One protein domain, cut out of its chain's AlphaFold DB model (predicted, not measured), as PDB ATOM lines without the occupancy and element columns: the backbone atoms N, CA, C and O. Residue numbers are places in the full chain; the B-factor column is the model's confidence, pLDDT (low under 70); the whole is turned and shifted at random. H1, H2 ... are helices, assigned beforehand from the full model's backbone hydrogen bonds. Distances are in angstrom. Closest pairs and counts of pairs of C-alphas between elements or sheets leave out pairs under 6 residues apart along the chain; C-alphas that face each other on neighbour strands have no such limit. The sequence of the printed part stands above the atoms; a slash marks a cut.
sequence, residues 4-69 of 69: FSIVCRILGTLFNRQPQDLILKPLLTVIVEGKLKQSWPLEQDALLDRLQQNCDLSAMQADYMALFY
ATOM      1  N   PHE A   4     153.136 104.248 115.840       84.31
ATOM      2  CA  PHE A   4     152.328 105.407 116.210       84.31
ATOM      3  C   PHE A   4     152.109 105.519 117.728       84.31
ATOM      4  O   PHE A   4     152.263 106.584 118.322       84.31
ATOM      5  N   SER A   5     151.808 104.396 118.392       88.69
ATOM      6  CA  SER A   5     151.577 104.383 119.842       88.69
ATOM      7  C   SER A   5     152.839 104.692 120.650       88.69
ATOM      8  O   SER A   5     152.737 105.269 121.731       88.69
ATOM      9  N   ILE A   6     154.023 104.350 120.125       88.12
ATOM     10  CA  ILE A   6     155.311 104.667 120.756       88.12
ATOM     11  C   ILE A   6     155.528 106.179 120.741       88.12
ATOM     12  O   ILE A   6     155.760 106.767 121.796       88.12
ATOM     13  N   VAL A   7     155.366 106.813 119.577       91.06
ATOM     14  CA  VAL A   7     155.523 108.268 119.421       91.06
ATOM     15  C   VAL A   7     154.553 109.020 120.329       91.06
ATOM     16  O   VAL A   7     154.981 109.870 121.111       91.06
ATOM     17  N   CYS A   8     153.262 108.667 120.311       91.75
ATOM     18  CA  CYS A   8     152.266 109.308 121.170       91.75
ATOM     19  C   CYS A   8     152.593 109.155 122.659       91.75
ATOM     20  O   CYS A   8     152.410 110.095 123.428       91.75
ATOM     21  N   ARG A   9     153.086 107.986 123.081       91.81
ATOM     22  CA  ARG A   9     153.424 107.736 124.485       91.81
ATOM     23  C   ARG A   9     154.681 108.491 124.915       91.81
ATOM     24  O   ARG A   9     154.699 109.015 126.026       91.81
ATOM     25  N   ILE A  10     155.697 108.585 124.056       91.44
ATOM     26  CA  ILE A  10     156.919 109.357 124.325       91.44
ATOM     27  C   ILE A  10     156.593 110.847 124.431       91.44
ATOM     28  O   ILE A  10     156.861 111.453 125.467       91.44
ATOM     29  N   LEU A  11     155.946 111.419 123.411       92.50
ATOM     30  CA  LEU A  11     155.569 112.836 123.407       92.50
ATOM     31  C   LEU A  11     154.592 113.149 124.542       92.50
ATOM     32  O   LEU A  11     154.786 114.105 125.286       92.50
ATOM     33  N   GLY A  12     153.588 112.296 124.750       93.31
ATOM     34  CA  GLY A  12     152.655 112.438 125.860       93.31
ATOM     35  C   GLY A  12     153.364 112.446 127.216       93.31
ATOM     36  O   GLY A  12     153.016 113.252 128.070       93.31
ATOM     37  N   THR A  13     154.390 111.617 127.410       92.69
ATOM     38  CA  THR A  13     155.171 111.616 128.659       92.69
ATOM     39  C   THR A  13     156.001 112.890 128.811       92.69
ATOM     40  O   THR A  13     156.021 113.447 129.902       92.69
ATOM     41  N   LEU A  14     156.632 113.380 127.738       91.62
ATOM     42  CA  LEU A  14     157.449 114.602 127.763       91.62
ATOM     43  C   LEU A  14     156.640 115.855 128.119       91.62
ATOM     44  O   LEU A  14     157.130 116.701 128.855       91.62
ATOM     45  N   PHE A  15     155.411 115.969 127.610       91.94
ATOM     46  CA  PHE A  15     154.595 117.173 127.795       91.94
ATOM     47  C   PHE A  15     153.644 117.116 128.996       91.94
ATOM     48  O   PHE A  15     153.258 118.162 129.501       91.94
ATOM     49  N   ASN A  16     153.250 115.927 129.467       91.50
ATOM     50  CA  ASN A  16     152.288 115.804 130.575       91.50
ATOM     51  C   ASN A  16     152.939 115.540 131.939       91.50
ATOM     52  O   ASN A  16     152.222 115.396 132.931       91.50
ATOM     53  N   ARG A  17     154.267 115.389 132.007       91.62
ATOM     54  CA  ARG A  17     154.984 115.088 133.251       91.62
ATOM     55  C   ARG A  17     155.990 116.174 133.569       91.62
ATOM     56  O   ARG A  17     156.674 116.678 132.686       91.62
ATOM     57  N   GLN A  18     156.121 116.470 134.857       89.50
ATOM     58  CA  GLN A  18     157.160 117.371 135.331       89.50
ATOM     59  C   GLN A  18     158.551 116.778 135.040       89.50
ATOM     60  O   GLN A  18     158.730 115.570 135.205       89.50
ATOM     61  N   PRO A  19     159.564 117.599 134.709       87.38
ATOM     62  CA  PRO A  19     160.926 117.143 134.395       87.38
ATOM     63  C   PRO A  19     161.601 116.276 135.471       87.38
ATOM     64  O   PRO A  19     162.483 115.479 135.163       87.38
ATOM     65  N   GLN A  20     161.168 116.396 136.729       86.38
ATOM     66  CA  GLN A  20     161.675 115.611 137.860       86.38
ATOM     67  C   GLN A  20     160.879 114.319 138.138       86.38
ATOM     68  O   GLN A  20     161.206 113.587 139.073       86.38
ATOM     69  N   ASP A  21     159.833 114.020 137.359       92.69
ATOM     70  CA  ASP A  21     159.007 112.822 137.538       92.69
ATOM     71  C   ASP A  21     159.845 111.546 137.316       92.69
ATOM     72  O   ASP A  21     160.586 111.405 136.336       92.69
ATOM     73  N   LEU A  22     159.701 110.579 138.226       89.62
ATOM     74  CA  LEU A  22     160.397 109.291 138.173       89.62
ATOM     75  C   LEU A  22     160.085 108.493 136.899       89.62
ATOM     76  O   LEU A  22     160.923 107.711 136.459       89.62
ATOM     77  N   ILE A  23     158.908 108.688 136.300       90.12
ATOM     78  CA  ILE A  23     158.494 108.047 135.045       90.12
ATOM     79  C   ILE A  23     159.188 108.689 133.841       90.12
ATOM     80  O   ILE A  23     159.492 107.999 132.868       90.12
ATOM     81  N   LEU A  24     159.460 109.995 133.900       91.69
ATOM     82  CA  LEU A  24     160.124 110.725 132.821       91.69
ATOM     83  C   LEU A  24     161.645 110.502 132.836       91.69
ATOM     84  O   LEU A  24     162.273 110.446 131.779       91.69
ATOM     85  N   LYS A  25     162.236 110.293 134.016       91.62
ATOM     86  CA  LYS A  25     163.685 110.102 134.186       91.62
ATOM     87  C   LYS A  25     164.303 109.040 133.247       91.62
ATOM     88  O   LYS A  25     165.278 109.380 132.580       91.62
ATOM     89  N   PRO A  26     163.765 107.808 133.107       92.38
ATOM     90  CA  PRO A  26     164.295 106.823 132.160       92.38
ATOM     91  C   PRO A  26     164.244 107.282 130.698       92.38
ATOM     92  O   PRO A  26     165.148 106.978 129.925       92.38
ATOM     93  N   LEU A  27     163.203 108.026 130.311       92.19
ATOM     94  CA  LEU A  27     163.066 108.551 128.953       92.19
ATOM     95  C   LEU A  27     164.114 109.634 128.668       92.19
ATOM     96  O   LEU A  27     164.723 109.627 127.601       92.19
ATOM     97  N   LEU A  28     164.381 110.514 129.635       92.44
ATOM     98  CA  LEU A  28     165.460 111.499 129.526       92.44
ATOM     99  C   LEU A  28     166.833 110.825 129.433       92.44
ATOM    100  O   LEU A  28     167.659 111.244 128.628       92.44
ATOM    101  N   THR A  29     167.066 109.736 130.174       92.81
ATOM    102  CA  THR A  29     168.291 108.933 130.020       92.81
ATOM    103  C   THR A  29     168.440 108.413 128.588       92.81
ATOM    104  O   THR A  29     169.497 108.582 127.987       92.81
ATOM    105  N   VAL A  30     167.376 107.859 128.000       93.31
ATOM    106  CA  VAL A  30     167.376 107.377 126.605       93.31
ATOM    107  C   VAL A  30     167.656 108.503 125.597       93.31
ATOM    108  O   VAL A  30     168.334 108.263 124.595       93.31
ATOM    109  N   ILE A  31     167.160 109.718 125.855       92.94
ATOM    110  CA  ILE A  31     167.416 110.908 125.027       92.94
ATOM    111  C   ILE A  31     168.892 111.312 125.092       92.94
ATOM    112  O   ILE A  31     169.522 111.452 124.048       92.94
ATOM    113  N   VAL A  32     169.458 111.450 126.295       92.12
ATOM    114  CA  VAL A  32     170.861 111.862 126.497       92.12
ATOM    115  C   VAL A  32     171.838 110.838 125.913       92.12
ATOM    116  O   VAL A  32     172.846 111.204 125.309       92.12
ATOM    117  N   GLU A  33     171.519 109.550 126.035       93.12
ATOM    118  CA  GLU A  33     172.306 108.458 125.456       93.12
ATOM    119  C   GLU A  33     172.157 108.337 123.926       93.12
ATOM    120  O   GLU A  33     172.798 107.478 123.321       93.12
ATOM    121  N   GLY A  34     171.297 109.142 123.285       90.88
ATOM    122  CA  GLY A  34     171.047 109.098 121.838       90.88
ATOM    123  C   GLY A  34     170.312 107.836 121.364       90.88
ATOM    124  O   GLY A  34     170.121 107.627 120.165       90.88
ATOM    125  N   LYS A  35     169.857 106.987 122.292       92.44
ATOM    126  CA  LYS A  35     169.183 105.714 121.996       92.44
ATOM    127  C   LYS A  35     167.762 105.904 121.471       92.44
ATOM    128  O   LYS A  35     167.224 104.993 120.847       92.44
ATOM    129  N   LEU A  36     167.166 107.084 121.676       91.06
ATOM    130  CA  LEU A  36     165.827 107.409 121.176       91.06
ATOM    131  C   LEU A  36     165.715 107.205 119.657       91.06
ATOM    132  O   LEU A  36     164.723 106.646 119.198       91.06
ATOM    133  N   LYS A  37     166.753 107.578 118.898       89.69
ATOM    134  CA  LYS A  37     166.800 107.457 117.432       89.69
ATOM    135  C   LYS A  37     166.544 106.041 116.925       89.69
ATOM    136  O   LYS A  37     165.817 105.852 115.964       89.69
ATOM    137  N   GLN A  38     167.072 105.035 117.621       88.50
ATOM    138  CA  GLN A  38     166.934 103.625 117.234       88.50
ATOM    139  C   GLN A  38     165.497 103.106 117.371       88.50
ATOM    140  O   GLN A  38     165.148 102.087 116.785       88.50
ATOM    141  N   SER A  39     164.680 103.772 118.191       84.62
ATOM    142  CA  SER A  39     163.290 103.400 118.471       84.62
ATOM    143  C   SER A  39     162.286 104.404 117.894       84.62
ATOM    144  O   SER A  39     161.086 104.271 118.143       84.62
ATOM    145  N   TRP A  40     162.762 105.428 117.177       90.62
ATOM    146  CA  TRP A  40     161.926 106.480 116.616       90.62
ATOM    147  C   TRP A  40     161.545 106.128 115.173       90.62
ATOM    148  O   TRP A  40     162.429 105.968 114.340       90.62
ATOM    149  N   PRO A  41     160.249 106.013 114.846       89.75
ATOM    150  CA  PRO A  41     159.805 105.530 113.537       89.75
ATOM    151  C   PRO A  41     159.783 106.611 112.439       89.75
ATOM    152  O   PRO A  41     159.274 106.363 111.351       89.75
ATOM    153  N   LEU A  42     160.253 107.833 112.721       90.31
ATOM    154  CA  LEU A  42     160.216 108.965 111.787       90.31
ATOM    155  C   LEU A  42     161.633 109.408 111.406       90.31
ATOM    156  O   LEU A  42     162.508 109.490 112.265       90.31
ATOM    157  N   GLU A  43     161.818 109.816 110.152       91.25
ATOM    158  CA  GLU A  43     163.065 110.398 109.627       91.25
ATOM    159  C   GLU A  43     163.286 111.821 110.178       91.25
ATOM    160  O   GLU A  43     162.994 112.829 109.532       91.25
ATOM    161  N   GLN A  44     163.724 111.915 111.435       91.62
ATOM    162  CA  GLN A  44     163.865 113.169 112.190       91.62
ATOM    163  C   GLN A  44     165.199 113.258 112.940       91.62
ATOM    164  O   GLN A  44     165.307 113.957 113.951       91.62
ATOM    165  N   ASP A  45     166.234 112.581 112.441       91.31
ATOM    166  CA  ASP A  45     167.528 112.457 113.117       91.31
ATOM    167  C   ASP A  45     168.123 113.788 113.563       91.31
ATOM    168  O   ASP A  45     168.567 113.896 114.703       91.31
ATOM    169  N   ALA A  46     168.066 114.817 112.714       93.38
ATOM    170  CA  ALA A  46     168.593 116.143 113.037       93.38
ATOM    171  C   ALA A  46     167.867 116.804 114.225       93.38
ATOM    172  O   ALA A  46     168.486 117.502 115.030       93.38
ATOM    173  N   LEU A  47     166.554 116.581 114.363       93.75
ATOM    174  CA  LEU A  47     165.781 117.078 115.506       93.75
ATOM    175  C   LEU A  47     166.123 116.296 116.774       93.75
ATOM    176  O   LEU A  47     166.247 116.890 117.844       93.75
ATOM    177  N   LEU A  48     166.306 114.980 116.650       93.38
ATOM    178  CA  LEU A  48     166.674 114.113 117.766       93.38
ATOM    179  C   LEU A  48     168.108 114.374 118.253       93.38
ATOM    180  O   LEU A  48     168.332 114.379 119.459       93.38
ATOM    181  N   ASP A  49     169.053 114.679 117.356       94.19
ATOM    182  CA  ASP A  49     170.402 115.140 117.721       94.19
ATOM    183  C   ASP A  49     170.347 116.442 118.511       94.19
ATOM    184  O   ASP A  49     170.970 116.574 119.564       94.19
ATOM    185  N   ARG A  50     169.564 117.409 118.023       94.06
ATOM    186  CA  ARG A  50     169.389 118.684 118.716       94.06
ATOM    187  C   ARG A  50     168.766 118.476 120.097       94.06
ATOM    188  O   ARG A  50     169.207 119.112 121.051       94.06
ATOM    189  N   LEU A  51     167.768 117.602 120.210       92.44
ATOM    190  CA  LEU A  51     167.137 117.264 121.486       92.44
ATOM    191  C   LEU A  51     168.151 116.651 122.461       92.44
ATOM    192  O   LEU A  51     168.222 117.081 123.608       92.44
ATOM    193  N   GLN A  52     168.963 115.697 121.996       92.88
ATOM    194  CA  GLN A  52     170.022 115.079 122.793       92.88
ATOM    195  C   GLN A  52     171.031 116.119 123.302       92.88
ATOM    196  O   GLN A  52     171.373 116.120 124.483       92.88
ATOM    197  N   GLN A  53     171.498 117.015 122.430       92.44
ATOM    198  CA  GLN A  53     172.528 118.009 122.755       92.44
ATOM    199  C   GLN A  53     172.060 119.088 123.740       92.44
ATOM    200  O   GLN A  53     172.882 119.652 124.454       92.44
ATOM    201  N   ASN A  54     170.758 119.383 123.778       90.88
ATOM    202  CA  ASN A  54     170.185 120.460 124.590       90.88
ATOM    203  C   ASN A  54     169.356 119.931 125.774       90.88
ATOM    204  O   ASN A  54     168.471 120.621 126.275       90.88
ATOM    205  N   CYS A  55     169.605 118.694 126.212       88.81
ATOM    206  CA  CYS A  55     168.870 118.080 127.312       88.81
ATOM    207  C   CYS A  55     169.382 118.577 128.681       88.81
ATOM    208  O   CYS A  55     170.132 117.880 129.366       88.81
ATOM    209  N   ASP A  56     168.956 119.776 129.085       90.75
ATOM    210  CA  ASP A  56     169.212 120.361 130.410       90.75
ATOM    211  C   ASP A  56     167.962 120.272 131.302       90.75
ATOM    212  O   ASP A  56     166.931 120.890 131.032       90.75
ATOM    213  N   LEU A  57     168.064 119.505 132.392       88.19
ATOM    214  CA  LEU A  57     166.985 119.298 133.362       88.19
ATOM    215  C   LEU A  57     166.552 120.583 134.077       88.19
ATOM    216  O   LEU A  57     165.361 120.758 134.342       88.19
ATOM    217  N   SER A  58     167.493 121.462 134.417       89.69
ATOM    218  CA  SER A  58     167.200 122.689 135.156       89.69
ATOM    219  C   SER A  58     166.490 123.701 134.265       89.69
ATOM    220  O   SER A  58     165.476 124.265 134.678       89.69
ATOM    221  N   ALA A  59     166.968 123.870 133.029       91.06
ATOM    222  CA  ALA A  59     166.295 124.703 132.033       91.06
ATOM    223  C   ALA A  59     164.898 124.153 131.706       91.06
ATOM    224  O   ALA A  59     163.914 124.883 131.781       91.06
ATOM    225  N   MET A  60     164.786 122.841 131.471       90.62
ATOM    226  CA  MET A  60     163.507 122.191 131.176       90.62
ATOM    227  C   MET A  60     162.495 122.349 132.318       90.62
ATOM    228  O   MET A  60     161.307 122.520 132.061       90.62
ATOM    229  N   GLN A  61     162.933 122.315 133.581       91.69
ATOM    230  CA  GLN A  61     162.054 122.573 134.722       91.69
ATOM    231  C   GLN A  61     161.522 124.005 134.736       91.69
ATOM    232  O   GLN A  61     160.327 124.196 134.967       91.69
ATOM    233  N   ALA A  62     162.391 124.992 134.515       93.00
ATOM    234  CA  ALA A  62     161.982 126.390 134.456       93.00
ATOM    235  C   ALA A  62     160.980 126.617 133.312       93.00
ATOM    236  O   ALA A  62     159.908 127.178 133.542       93.00
ATOM    237  N   ASP A  63     161.281 126.088 132.124       92.69
ATOM    238  CA  ASP A  63     160.411 126.181 130.951       92.69
ATOM    239  C   ASP A  63     159.068 125.477 131.184       92.69
ATOM    240  O   ASP A  63     158.015 126.025 130.871       92.69
ATOM    241  N   TYR A  64     159.073 124.286 131.789       92.25
ATOM    242  CA  TYR A  64     157.841 123.552 132.087       92.25
ATOM    243  C   TYR A  64     156.933 124.331 133.048       92.25
ATOM    244  O   TYR A  64     155.725 124.401 132.828       92.25
ATOM    245  N   MET A  65     157.497 124.934 134.101       91.31
ATOM    246  CA  MET A  65     156.728 125.770 135.029       91.31
ATOM    247  C   MET A  65     156.170 127.017 134.341       91.31
ATOM    248  O   MET A  65     155.046 127.388 134.628       91.31
ATOM    249  N   ALA A  66     156.910 127.636 133.418       94.50
ATOM    250  CA  ALA A  66     156.441 128.819 132.695       94.50
ATOM    251  C   ALA A  66     155.364 128.516 131.634       94.50
ATOM    252  O   ALA A  66     154.578 129.396 131.290       94.50
ATOM    253  N   LEU A  67     155.354 127.302 131.071       93.19
ATOM    254  CA  LEU A  67     154.453 126.920 129.977       93.19
ATOM    255  C   LEU A  67     153.152 126.259 130.449       93.19
ATOM    256  O   LEU A  67     152.131 126.390 129.774       93.19
ATOM    257  N   PHE A  68     153.191 125.515 131.556       89.06
ATOM    258  CA  PHE A  68     152.081 124.657 131.992       89.06
ATOM    259  C   PHE A  68     151.500 125.022 133.364       89.06
ATOM    260  O   PHE A  68     150.557 124.356 133.800       89.06
ATOM    261  N   TYR A  69     152.049 126.031 134.045       77.50
ATOM    262  CA  TYR A  69     151.607 126.496 135.362       77.50
ATOM    263  C   TYR A  69     151.369 128.008 135.350       77.50
ATOM    264  O   TYR A  69     150.377 128.439 135.979       77.50
TER     265      TYR A  69
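AT A GLANCE: This is residues 4 to 69 of the 69 residues of the protein "Molecular chaperone" of Citrobacter braakii (UniProt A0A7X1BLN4). H2 and H4 meet near their last residues in a wide corner, H1 crosses beside H2, and H5 sits at one end of the domain, with few contacts between the helices. The printed part has 66 residues, 47 of them in the five named helices H1 to H5 in chain order, with no named strand; its class is all helix, and it is compact, with a radius of gyration of the C-alphas of 11.8 A and spans of 32 by 25 by 19 A.

IN THESE COORDINATES: Find C-alpha 4 at (152.328, 105.407, 116.210); from there H1, residues 4 to 16, runs 17.7 A. Next come H2, 25 to 32, 10.7 A; H3, 35 to 39, 7.2 A; H4, 45 to 53, 12.2 A; and H5, 57 to 68, 15.9 A, ending at (152.081, 124.657, 131.992).

HOW THE PARTS SIT: H2 and H4 touch at Val 32 and Gln 52, closest C-alphas 5.0 A, at a steep tilt of 66 degrees, opposite ways. H3 and H4 only just touch, with 3 pairs of C-alphas within 8 A, the closest Lys 37 and Asp 45, 6.6 A. H1 and H2 are close but not clearly touching, closest C-alphas Ile 10 and Leu 27, 7.7 A. H1 and H5 are near each other. Every O i to N i+4 pair is within hydrogen-bond range in H1, H2, H4 and H5; in H3 0 of 1 is, beside 2 of 2 O i to N i+3 pairs.

THE WHOLE: The C-alphas of Gln 38 and Tyr 69, the two farthest apart, are 33.0 A apart. The printed part has no cut, no link is long, and no printed residue is under 70 in pLDDT.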